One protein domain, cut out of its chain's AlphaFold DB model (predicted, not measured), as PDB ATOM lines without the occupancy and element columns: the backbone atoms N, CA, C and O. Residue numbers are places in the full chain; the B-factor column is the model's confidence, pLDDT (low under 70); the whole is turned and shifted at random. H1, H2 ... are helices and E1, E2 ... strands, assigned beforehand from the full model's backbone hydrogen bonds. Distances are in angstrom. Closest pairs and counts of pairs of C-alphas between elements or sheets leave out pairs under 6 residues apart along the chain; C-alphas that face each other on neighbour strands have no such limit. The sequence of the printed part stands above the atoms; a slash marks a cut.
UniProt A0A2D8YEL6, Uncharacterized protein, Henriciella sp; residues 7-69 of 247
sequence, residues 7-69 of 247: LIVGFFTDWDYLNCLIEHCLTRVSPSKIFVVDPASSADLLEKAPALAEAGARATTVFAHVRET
ATOM      1  N   LEU A   7      30.004 -34.882  30.417       90.38
ATOM      2  CA  LEU A   7      29.261 -35.859  29.635       90.38
ATOM      3  C   LEU A   7      28.999 -35.264  28.255       90.38
ATOM      4  O   LEU A   7      28.383 -34.208  28.126       90.38
ATOM      5  N   ILE A   8      29.454 -35.968  27.234       88.88
ATOM      6  CA  ILE A   8      29.335 -35.596  25.836       88.88
ATOM      7  C   ILE A   8      28.473 -36.653  25.150       88.88
ATOM      8  O   ILE A   8      28.795 -37.836  25.212       88.88
ATOM      9  N   VAL A   9      27.400 -36.235  24.478       89.75
ATOM     10  CA  VAL A   9      26.479 -37.137  23.774       89.75
ATOM     11  C   VAL A   9      26.376 -36.709  22.315       89.75
ATOM     12  O   VAL A   9      25.818 -35.652  22.038       89.75
ATOM     13  N   GLY A  10      26.918 -37.529  21.408       80.50
ATOM     14  CA  GLY A  10      27.071 -37.208  19.986       80.50
ATOM     15  C   GLY A  10      28.116 -36.112  19.779       80.50
ATOM     16  O   GLY A  10      27.789 -34.928  19.805       80.50
ATOM     17  N   PHE A  11      29.388 -36.492  19.624       67.25
ATOM     18  CA  PHE A  11      30.494 -35.525  19.683       67.25
ATOM     19  C   PHE A  11      30.860 -34.883  18.338       67.25
ATOM     20  O   PHE A  11      31.671 -33.964  18.311       67.25
ATOM     21  N   PHE A  12      30.268 -35.306  17.222       69.31
ATOM     22  CA  PHE A  12      30.644 -34.762  15.922       69.31
ATOM     23  C   PHE A  12      29.445 -34.406  15.062       69.31
ATOM     24  O   PHE A  12      28.490 -35.171  14.937       69.31
ATOM     25  N   THR A  13      29.526 -33.225  14.459       70.69
ATOM     26  CA  THR A  13      28.537 -32.725  13.507       70.69
ATOM     27  C   THR A  13      29.239 -32.369  12.206       70.69
ATOM     28  O   THR A  13      30.427 -32.048  12.215       70.69
ATOM     29  N   ASP A  14      28.502 -32.332  11.099       77.25
ATOM     30  CA  ASP A  14      29.021 -31.854   9.808       77.25
ATOM     31  C   ASP A  14      29.200 -30.314   9.762       77.25
ATOM     32  O   ASP A  14      29.302 -29.721   8.690       77.25
ATOM     33  N   TRP A  15      29.191 -29.639  10.920       81.12
ATOM     34  CA  TRP A  15      29.233 -28.183  11.044       81.12
ATOM     35  C   TRP A  15      30.569 -27.737  11.646       81.12
ATOM     36  O   TRP A  15      30.716 -27.643  12.867       81.12
ATOM     37  N   ASP A  16      31.527 -27.383  10.787       82.62
ATOM     38  CA  ASP A  16      32.895 -26.998  11.179       82.62
ATOM     39  C   ASP A  16      32.948 -25.909  12.259       82.62
ATOM     40  O   ASP A  16      33.751 -25.981  13.186       82.62
ATOM     41  N   TYR A  17      32.063 -24.908  12.190       84.44
ATOM     42  CA  TYR A  17      32.001 -23.850  13.202       84.44
ATOM     43  C   TYR A  17      31.663 -24.389  14.601       84.44
ATOM     44  O   TYR A  17      32.263 -23.959  15.589       84.44
ATOM     45  N   LEU A  18      30.714 -25.327  14.695       81.38
ATOM     46  CA  LEU A  18      30.321 -25.919  15.973       81.38
ATOM     47  C   LEU A  18      31.453 -26.785  16.527       81.38
ATOM     48  O   LEU A  18      31.750 -26.701  17.719       81.38
ATOM     49  N   ASN A  19      32.124 -27.540  15.655       82.50
ATOM     50  CA  ASN A  19      33.289 -28.336  16.028       82.50
ATOM     51  C   ASN A  19      34.399 -27.422  16.583       82.50
ATOM     52  O   ASN A  19      34.795 -27.592  17.733       82.50
ATOM     53  N   CYS A  20      34.786 -26.358  15.866       85.44
ATOM     54  CA  CYS A  20      35.761 -25.364  16.343       85.44
ATOM     55  C   CYS A  20      35.391 -24.756  17.711       85.44
ATOM     56  O   CYS A  20      36.258 -24.561  18.567       85.44
ATOM     57  N   LEU A  21      34.108 -24.445  17.939       84.81
ATOM     58  CA  LEU A  21      33.637 -23.909  19.220       84.81
ATOM     59  C   LEU A  21      33.791 -24.930  20.356       84.81
ATOM     60  O   LEU A  21      34.246 -24.573  21.446       84.81
ATOM     61  N   ILE A  22      33.420 -26.190  20.117       81.88
ATOM     62  CA  ILE A  22      33.540 -27.272  21.100       81.88
ATOM     63  C   ILE A  22      35.011 -27.513  21.443       81.88
ATOM     64  O   ILE A  22      35.360 -27.551  22.625       81.88
ATOM     65  N   GLU A  23      35.885 -27.602  20.439       86.25
ATOM     66  CA  GLU A  23      37.330 -27.750  20.638       86.25
ATOM     67  C   GLU A  23      37.897 -26.602  21.477       86.25
ATOM     68  O   GLU A  23      38.595 -26.824  22.470       86.25
ATOM     69  N   HIS A  24      37.520 -25.362  21.148       86.44
ATOM     70  CA  HIS A  24      37.934 -24.192  21.910       86.44
ATOM     71  C   HIS A  24      37.506 -24.277  23.381       86.44
ATOM     72  O   HIS A  24      38.303 -23.982  24.277       86.44
ATOM     73  N   CYS A  25      36.276 -24.714  23.651       85.19
ATOM     74  CA  CYS A  25      35.778 -24.912  25.010       85.19
ATOM     75  C   CYS A  25      36.550 -26.012  25.757       85.19
ATOM     76  O   CYS A  25      36.923 -25.807  26.914       85.19
ATOM     77  N   LEU A  26      36.854 -27.137  25.100       84.62
ATOM     78  CA  LEU A  26      37.587 -28.263  25.694       84.62
ATOM     79  C   LEU A  26      39.012 -27.898  26.136       84.62
ATOM     80  O   LEU A  26      39.509 -28.446  27.123       84.62
ATOM     81  N   THR A  27      39.672 -26.952  25.462       82.31
ATOM     82  CA  THR A  27      41.005 -26.467  25.880       82.31
ATOM     83  C   THR A  27      40.987 -25.614  27.152       82.31
ATOM     84  O   THR A  27      42.022 -25.448  27.794       82.31
ATOM     85  N   ARG A  28      39.821 -25.080  27.545       83.75
ATOM     86  CA  ARG A  28      39.672 -24.155  28.687       83.75
ATOM     87  C   ARG A  28      39.142 -24.812  29.962       83.75
ATOM     88  O   ARG A  28      38.989 -24.129  30.978       83.75
ATOM     89  N   VAL A  29      38.839 -26.104  29.912       81.44
ATOM     90  CA  VAL A  29      38.307 -26.880  31.037       81.44
ATOM     91  C   VAL A  29      39.290 -27.971  31.456       81.44
ATOM     92  O   VAL A  29      40.024 -28.515  30.631       81.44
ATOM     93  N   SER A  30      39.273 -28.298  32.749       82.19
ATOM     94  CA  SER A  30      40.107 -29.347  33.354       82.19
ATOM     95  C   SER A  30      39.227 -30.335  34.132       82.19
ATOM     96  O   SER A  30      39.269 -30.352  35.364       82.19
ATOM     97  N   PRO A  31      38.361 -31.099  33.443       85.62
ATOM     98  CA  PRO A  31      37.450 -32.036  34.091       85.62
ATOM     99  C   PRO A  31      38.207 -33.214  34.717       85.62
ATOM    100  O   PRO A  31      39.219 -33.678  34.190       85.62
ATOM    101  N   SER A  32      37.692 -33.732  35.834       87.81
ATOM    102  CA  SER A  32      38.231 -34.949  36.455       87.81
ATOM    103  C   SER A  32      37.806 -36.193  35.674       87.81
ATOM    104  O   SER A  32      38.612 -37.106  35.460       87.81
ATOM    105  N   LYS A  33      36.559 -36.203  35.190       90.75
ATOM    106  CA  LYS A  33      36.006 -37.279  34.368       90.75
ATOM    107  C   LYS A  33      35.431 -36.751  33.063       90.75
ATOM    108  O   LYS A  33      34.775 -35.711  33.038       90.75
ATOM    109  N   ILE A  34      35.629 -37.514  31.998       90.56
ATOM    110  CA  ILE A  34      35.050 -37.271  30.681       90.56
ATOM    111  C   ILE A  34      34.408 -38.570  30.194       90.56
ATOM    112  O   ILE A  34      35.067 -39.608  30.104       90.56
ATOM    113  N   PHE A  35      33.127 -38.494  29.854       92.00
ATOM    114  CA  PHE A  35      32.375 -39.561  29.208       92.00
ATOM    115  C   PHE A  35      31.939 -39.089  27.829       92.00
ATOM    116  O   PHE A  35      31.292 -38.050  27.709       92.00
ATOM    117  N   VAL A  36      32.276 -39.860  26.801       91.81
ATOM    118  CA  VAL A  36      31.865 -39.604  25.420       91.81
ATOM    119  C   VAL A  36      30.946 -40.728  24.987       91.81
ATOM    120  O   VAL A  36      31.326 -41.891  25.071       91.81
ATOM    121  N   VAL A  37      29.740 -40.385  24.555       93.12
ATOM    122  CA  VAL A  37      28.724 -41.323  24.081       93.12
ATOM    123  C   VAL A  37      28.565 -41.122  22.586       93.12
ATOM    124  O   VAL A  37      28.046 -40.091  22.151       93.12
ATOM    125  N   ASP A  38      29.034 -42.094  21.813       90.81
ATOM    126  CA  ASP A  38      28.988 -42.057  20.356       90.81
ATOM    127  C   ASP A  38      28.972 -43.489  19.787       90.81
ATOM    128  O   ASP A  38      29.687 -44.351  20.297       90.81
ATOM    129  N   PRO A  39      28.166 -43.800  18.755       92.38
ATOM    130  CA  PRO A  39      28.122 -45.148  18.188       92.38
ATOM    131  C   PRO A  39      29.371 -45.521  17.368       92.38
ATOM    132  O   PRO A  39      29.563 -46.706  17.066       92.38
ATOM    133  N   ALA A  40      30.210 -44.552  16.982       89.38
ATOM    134  CA  ALA A  40      31.397 -44.791  16.172       89.38
ATOM    135  C   ALA A  40      32.417 -45.709  16.870       89.38
ATOM    136  O   ALA A  40      32.337 -46.045  18.060       89.38
ATOM    137  N   SER A  41      33.409 -46.179  16.112       90.75
ATOM    138  CA  SER A  41      34.558 -46.824  16.738       90.75
ATOM    139  C   SER A  41      35.398 -45.783  17.484       90.75
ATOM    140  O   SER A  41      35.406 -44.602  17.140       90.75
ATOM    141  N   SER A  42      36.137 -46.209  18.513       87.12
ATOM    142  CA  SER A  42      37.052 -45.297  19.209       87.12
ATOM    143  C   SER A  42      38.116 -44.720  18.272       87.12
ATOM    144  O   SER A  42      38.549 -43.599  18.488       87.12
ATOM    145  N   ALA A  43      38.529 -45.465  17.241       87.56
ATOM    146  CA  ALA A  43      39.488 -44.978  16.255       87.56
ATOM    147  C   ALA A  43      38.889 -43.830  15.427       87.56
ATOM    148  O   ALA A  43      39.481 -42.756  15.381       87.56
ATOM    149  N   ASP A  44      37.682 -44.023  14.884       87.44
ATOM    150  CA  ASP A  44      37.001 -43.002  14.075       87.44
ATOM    151  C   ASP A  44      36.686 -41.746  14.894       87.44
ATOM    152  O   ASP A  44      36.790 -40.627  14.395       87.44
ATOM    153  N   LEU A  45      36.304 -41.922  16.165       83.69
ATOM    154  CA  LEU A  45      36.065 -40.810  17.079       83.69
ATOM    155  C   LEU A  45      37.343 -39.987  17.266       83.69
ATOM    156  O   LEU A  45      37.300 -38.773  17.130       83.69
ATOM    157  N   LEU A  46      38.476 -40.628  17.558       83.06
ATOM    158  CA  LEU A  46      39.741 -39.925  17.794       83.06
ATOM    159  C   LEU A  46      40.288 -39.261  16.525       83.06
ATOM    160  O   LEU A  46      40.874 -38.186  16.621       83.06
ATOM    161  N   GLU A  47      40.078 -39.872  15.357       84.75
ATOM    162  CA  GLU A  47      40.445 -39.278  14.068       84.75
ATOM    163  C   GLU A  47      39.642 -38.003  13.792       84.75
ATOM    164  O   GLU A  47      40.209 -36.985  13.398       84.75
ATOM    165  N   LYS A  48      38.329 -38.035  14.047       80.94
ATOM    166  CA  LYS A  48      37.462 -36.868  13.856       80.94
ATOM    167  C   LYS A  48      37.687 -35.798  14.923       80.94
ATOM    168  O   LYS A  48      37.598 -34.616  14.621       80.94
ATOM    169  N   ALA A  49      37.995 -36.200  16.153       82.94
ATOM    170  CA  ALA A  49      38.006 -35.340  17.330       82.94
ATOM    171  C   ALA A  49      39.348 -35.338  18.089       82.94
ATOM    172  O   ALA A  49      39.407 -35.758  19.255       82.94
ATOM    173  N   PRO A  50      40.436 -34.817  17.500       84.81
ATOM    174  CA  PRO A  50      41.744 -34.798  18.155       84.81
ATOM    175  C   PRO A  50      41.743 -33.984  19.461       84.81
ATOM    176  O   PRO A  50      42.311 -34.421  20.461       84.81
ATOM    177  N   ALA A  51      41.026 -32.855  19.522       85.06
ATOM    178  CA  ALA A  51      40.938 -32.044  20.742       85.06
ATOM    179  C   ALA A  51      40.253 -32.778  21.914       85.06
ATOM    180  O   ALA A  51      40.551 -32.513  23.082       85.06
ATOM    181  N   LEU A  52      39.346 -33.719  21.619       84.56
ATOM    182  CA  LEU A  52      38.720 -34.573  22.629       84.56
ATOM    183  C   LEU A  52      39.706 -35.601  23.174       84.56
ATOM    184  O   LEU A  52      39.717 -35.846  24.380       84.56
ATOM    185  N   ALA A  53      40.549 -36.165  22.307       83.88
ATOM    186  CA  ALA A  53      41.634 -37.052  22.712       83.88
ATOM    187  C   ALA A  53      42.592 -36.338  23.674       83.88
ATOM    188  O   ALA A  53      42.927 -36.865  24.736       83.88
ATOM    189  N   GLU A  54      42.977 -35.104  23.340       87.06
ATOM    190  CA  GLU A  54      43.826 -34.277  24.196       87.06
ATOM    191  C   GLU A  54      43.152 -33.941  25.529       87.06
ATOM    192  O   GLU A  54      43.790 -34.014  26.578       87.06
ATOM    193  N   ALA A  55      41.863 -33.588  25.515       85.06
ATOM    194  CA  ALA A  55      41.100 -33.366  26.741       85.06
ATOM    195  C   ALA A  55      41.023 -34.636  27.602       85.06
ATOM    196  O   ALA A  55      41.195 -34.561  28.817       85.06
ATOM    197  N   GLY A  56      40.844 -35.800  26.974       85.06
ATOM    198  CA  GLY A  56      40.884 -37.104  27.626       85.06
ATOM    199  C   GLY A  56      42.225 -37.407  28.281       85.06
ATOM    200  O   GLY A  56      42.253 -37.836  29.431       85.06
ATOM    201  N   ALA A  57      43.336 -37.108  27.604       85.25
ATOM    202  CA  ALA A  57      44.680 -37.267  28.161       85.25
ATOM    203  C   ALA A  57      44.951 -36.339  29.361       85.25
ATOM    204  O   ALA A  57      45.785 -36.656  30.208       85.25
ATOM    205  N   ARG A  58      44.249 -35.198  29.447       85.62
ATOM    206  CA  ARG A  58      44.312 -34.276  30.594       85.62
ATOM    207  C   ARG A  58      43.372 -34.654  31.742       85.62
ATOM    208  O   ARG A  58      43.520 -34.091  32.828       85.62
ATOM    209  N   ALA A  59      42.407 -35.550  31.528       84.12
ATOM    210  CA  ALA A  59      41.464 -35.950  32.566       84.12
ATOM    211  C   ALA A  59      42.202 -36.679  33.697       84.12
ATOM    212  O   ALA A  59      42.987 -37.596  33.464       84.12
ATOM    213  N   THR A  60      41.956 -36.274  34.942       79.69
ATOM    214  CA  THR A  60      42.735 -36.771  36.089       79.69
ATOM    215  C   THR A  60      42.249 -38.111  36.626       79.69
ATOM    216  O   THR A  60      42.947 -38.738  37.420       79.69
ATOM    217  N   THR A  61      41.042 -38.547  36.256       86.19
ATOM    218  CA  THR A  61      40.415 -39.733  36.850       86.19
ATOM    219  C   THR A  61      39.883 -40.700  35.803       86.19
ATOM    220  O   THR A  61      40.258 -41.867  35.832       86.19
ATOM    221  N   VAL A  62      39.023 -40.253  34.881       89.88
ATOM    222  CA  VAL A  62      38.421 -41.144  33.871       89.88
ATOM    223  C   VAL A  62      38.285 -40.438  32.527       89.88
ATOM    224  O   VAL A  62      37.739 -39.342  32.453       89.88
ATOM    225  N   PHE A  63      38.682 -41.126  31.459       90.62
ATOM    226  CA  PHE A  63      38.209 -40.877  30.100       90.62
ATOM    227  C   PHE A  63      37.569 -42.165  29.577       90.62
ATOM    228  O   PHE A  63      38.244 -43.190  29.467       90.62
ATOM    229  N   ALA A  64      36.268 -42.134  29.295       91.38
ATOM    230  CA  ALA A  64      35.513 -43.304  28.859       91.38
ATOM    231  C   ALA A  64      34.745 -43.018  27.567       91.38
ATOM    232  O   ALA A  64      33.961 -42.073  27.496       91.38
ATOM    233  N   HIS A  65      34.937 -43.882  26.569       91.94
ATOM    234  CA  HIS A  65      34.129 -43.906  25.356       91.94
ATOM    235  C   HIS A  65      33.058 -44.994  25.476       91.94
ATOM    236  O   HIS A  65      33.361 -46.188  25.525       91.94
ATOM    237  N   VAL A  66      31.801 -44.570  25.540       93.31
ATOM    238  CA  VAL A  66      30.620 -45.426  25.589       93.31
ATOM    239  C   VAL A  66      30.074 -45.559  24.173       93.31
ATOM    240  O   VAL A  66      29.486 -44.624  23.634       93.31
ATOM    241  N   ARG A  67      30.279 -46.737  23.578       93.75
ATOM    242  CA  ARG A  67      29.890 -47.033  22.196       93.75
ATOM    243  C   ARG A  67      28.401 -47.340  22.079       93.75
ATOM    244  O   ARG A  67      28.004 -48.500  21.997       93.75
ATOM    245  N   GLU A  68      27.584 -46.299  22.129       94.50
ATOM    246  CA  GLU A  68      26.126 -46.387  22.122       94.50
ATOM    247  C   GLU A  68      25.515 -45.126  21.497       94.50
ATOM    248  O   GLU A  68      26.144 -44.068  21.457       94.50
ATOM    249  N   THR A  69      24.281 -45.217  21.001       93.12
ATOM    250  CA  THR A  69      23.537 -44.033  20.566       93.12
ATOM    251  C   THR A  69      23.144 -43.159  21.758       93.12
ATOM    252  O   THR A  69      22.932 -43.633  22.880       93.12
TER     253      THR A  69
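AT A GLANCE: This is residues 7 to 69 of the 247 residues of an uncharacterized protein of Henriciella sp (UniProt A0A2D8YEL6). A small wall of three parallel strands has one helix, H3, packed over one of its faces and running along the strands, while the opposite face is bare of named helices. H1 lies side by side with H3 but off the sheet, and H2 stands steeply to H3 and only grazes the sheet with residues 42 to 45. The printed part has 63 residues, with three named helices and three named strands in the order E1, H1, E2, H2, H3, E3; the sheet's order is E1, E2, E3, and the class is mixed, helices and strands. It is compact, with a radius of gyration of the C-alphas of 10.9 A and spans of 30 by 24 by 17 A.

IN THESE COORDINATES: Find C-alpha 7 at (29.261, -35.859, 29.635); there the short strand E1 begins, residues 7 to 9. Go on to C-alpha 16 at (32.895, -26.998, 11.179), where H1 sets out, residues 16 to 27, 16.8 A long. E2 follows at residues 33 to 37, 13.2 A long. Next come H2, residues 42 to 48, 10.0 A, and H3, residues 50 to 58, 12.7 A. E3, residues 62 to 66, runs 12.2 A and ends at C-alpha 66, (30.620, -45.426, 25.589).

HOW THE PARTS SIT: Look first at E1 and E2, parallel at 11 degrees, where N 8 and O 35 are 2.8 A apart, within hydrogen-bond range. E2 and E3 are parallel at 8 degrees, with N 36 and O 64 within hydrogen-bond range at 2.9 A. E1 and E3 are the edge strands and are apart. H3 is on the sheet over E2 and E3, at a height of 10.0 A, and runs along the strands at 16 degrees to E2 on the local plane; its closest C-alphas to E3 are those of Gly 56 and Phe 63, 5.2 A apart. H1 is not on the sheet, but its residues 23 to 27 alone touch H3, at a shallow tilt of 14 degrees, the same way; the closest C-alphas are those of Glu 23 and Ala 51, 5.6 A apart. H2 is close to H3 but not clearly touching, at a steep tilt of 58 degrees, opposite ways, with the closest C-alphas, those of Leu 46 and Ala 53, 6.0 A apart. E1, H1, E2 and then E2, H2 H3, E3 are strand-helix-strand units, parallel neighbour strands with helices between, each with a right-handed crossover. In H1, H2 and H3 every O i to N i+4 pair is within hydrogen-bond range.

THE WHOLE: The two C-alphas farthest apart are those of Trp 15 and Thr 61, at 30.4 A. The printed part has no cut and no long link; E1 to H1 is short and the other links are tight. The mean pLDDT of the printed part is 85.7, and residues 11 to 12 are under 70.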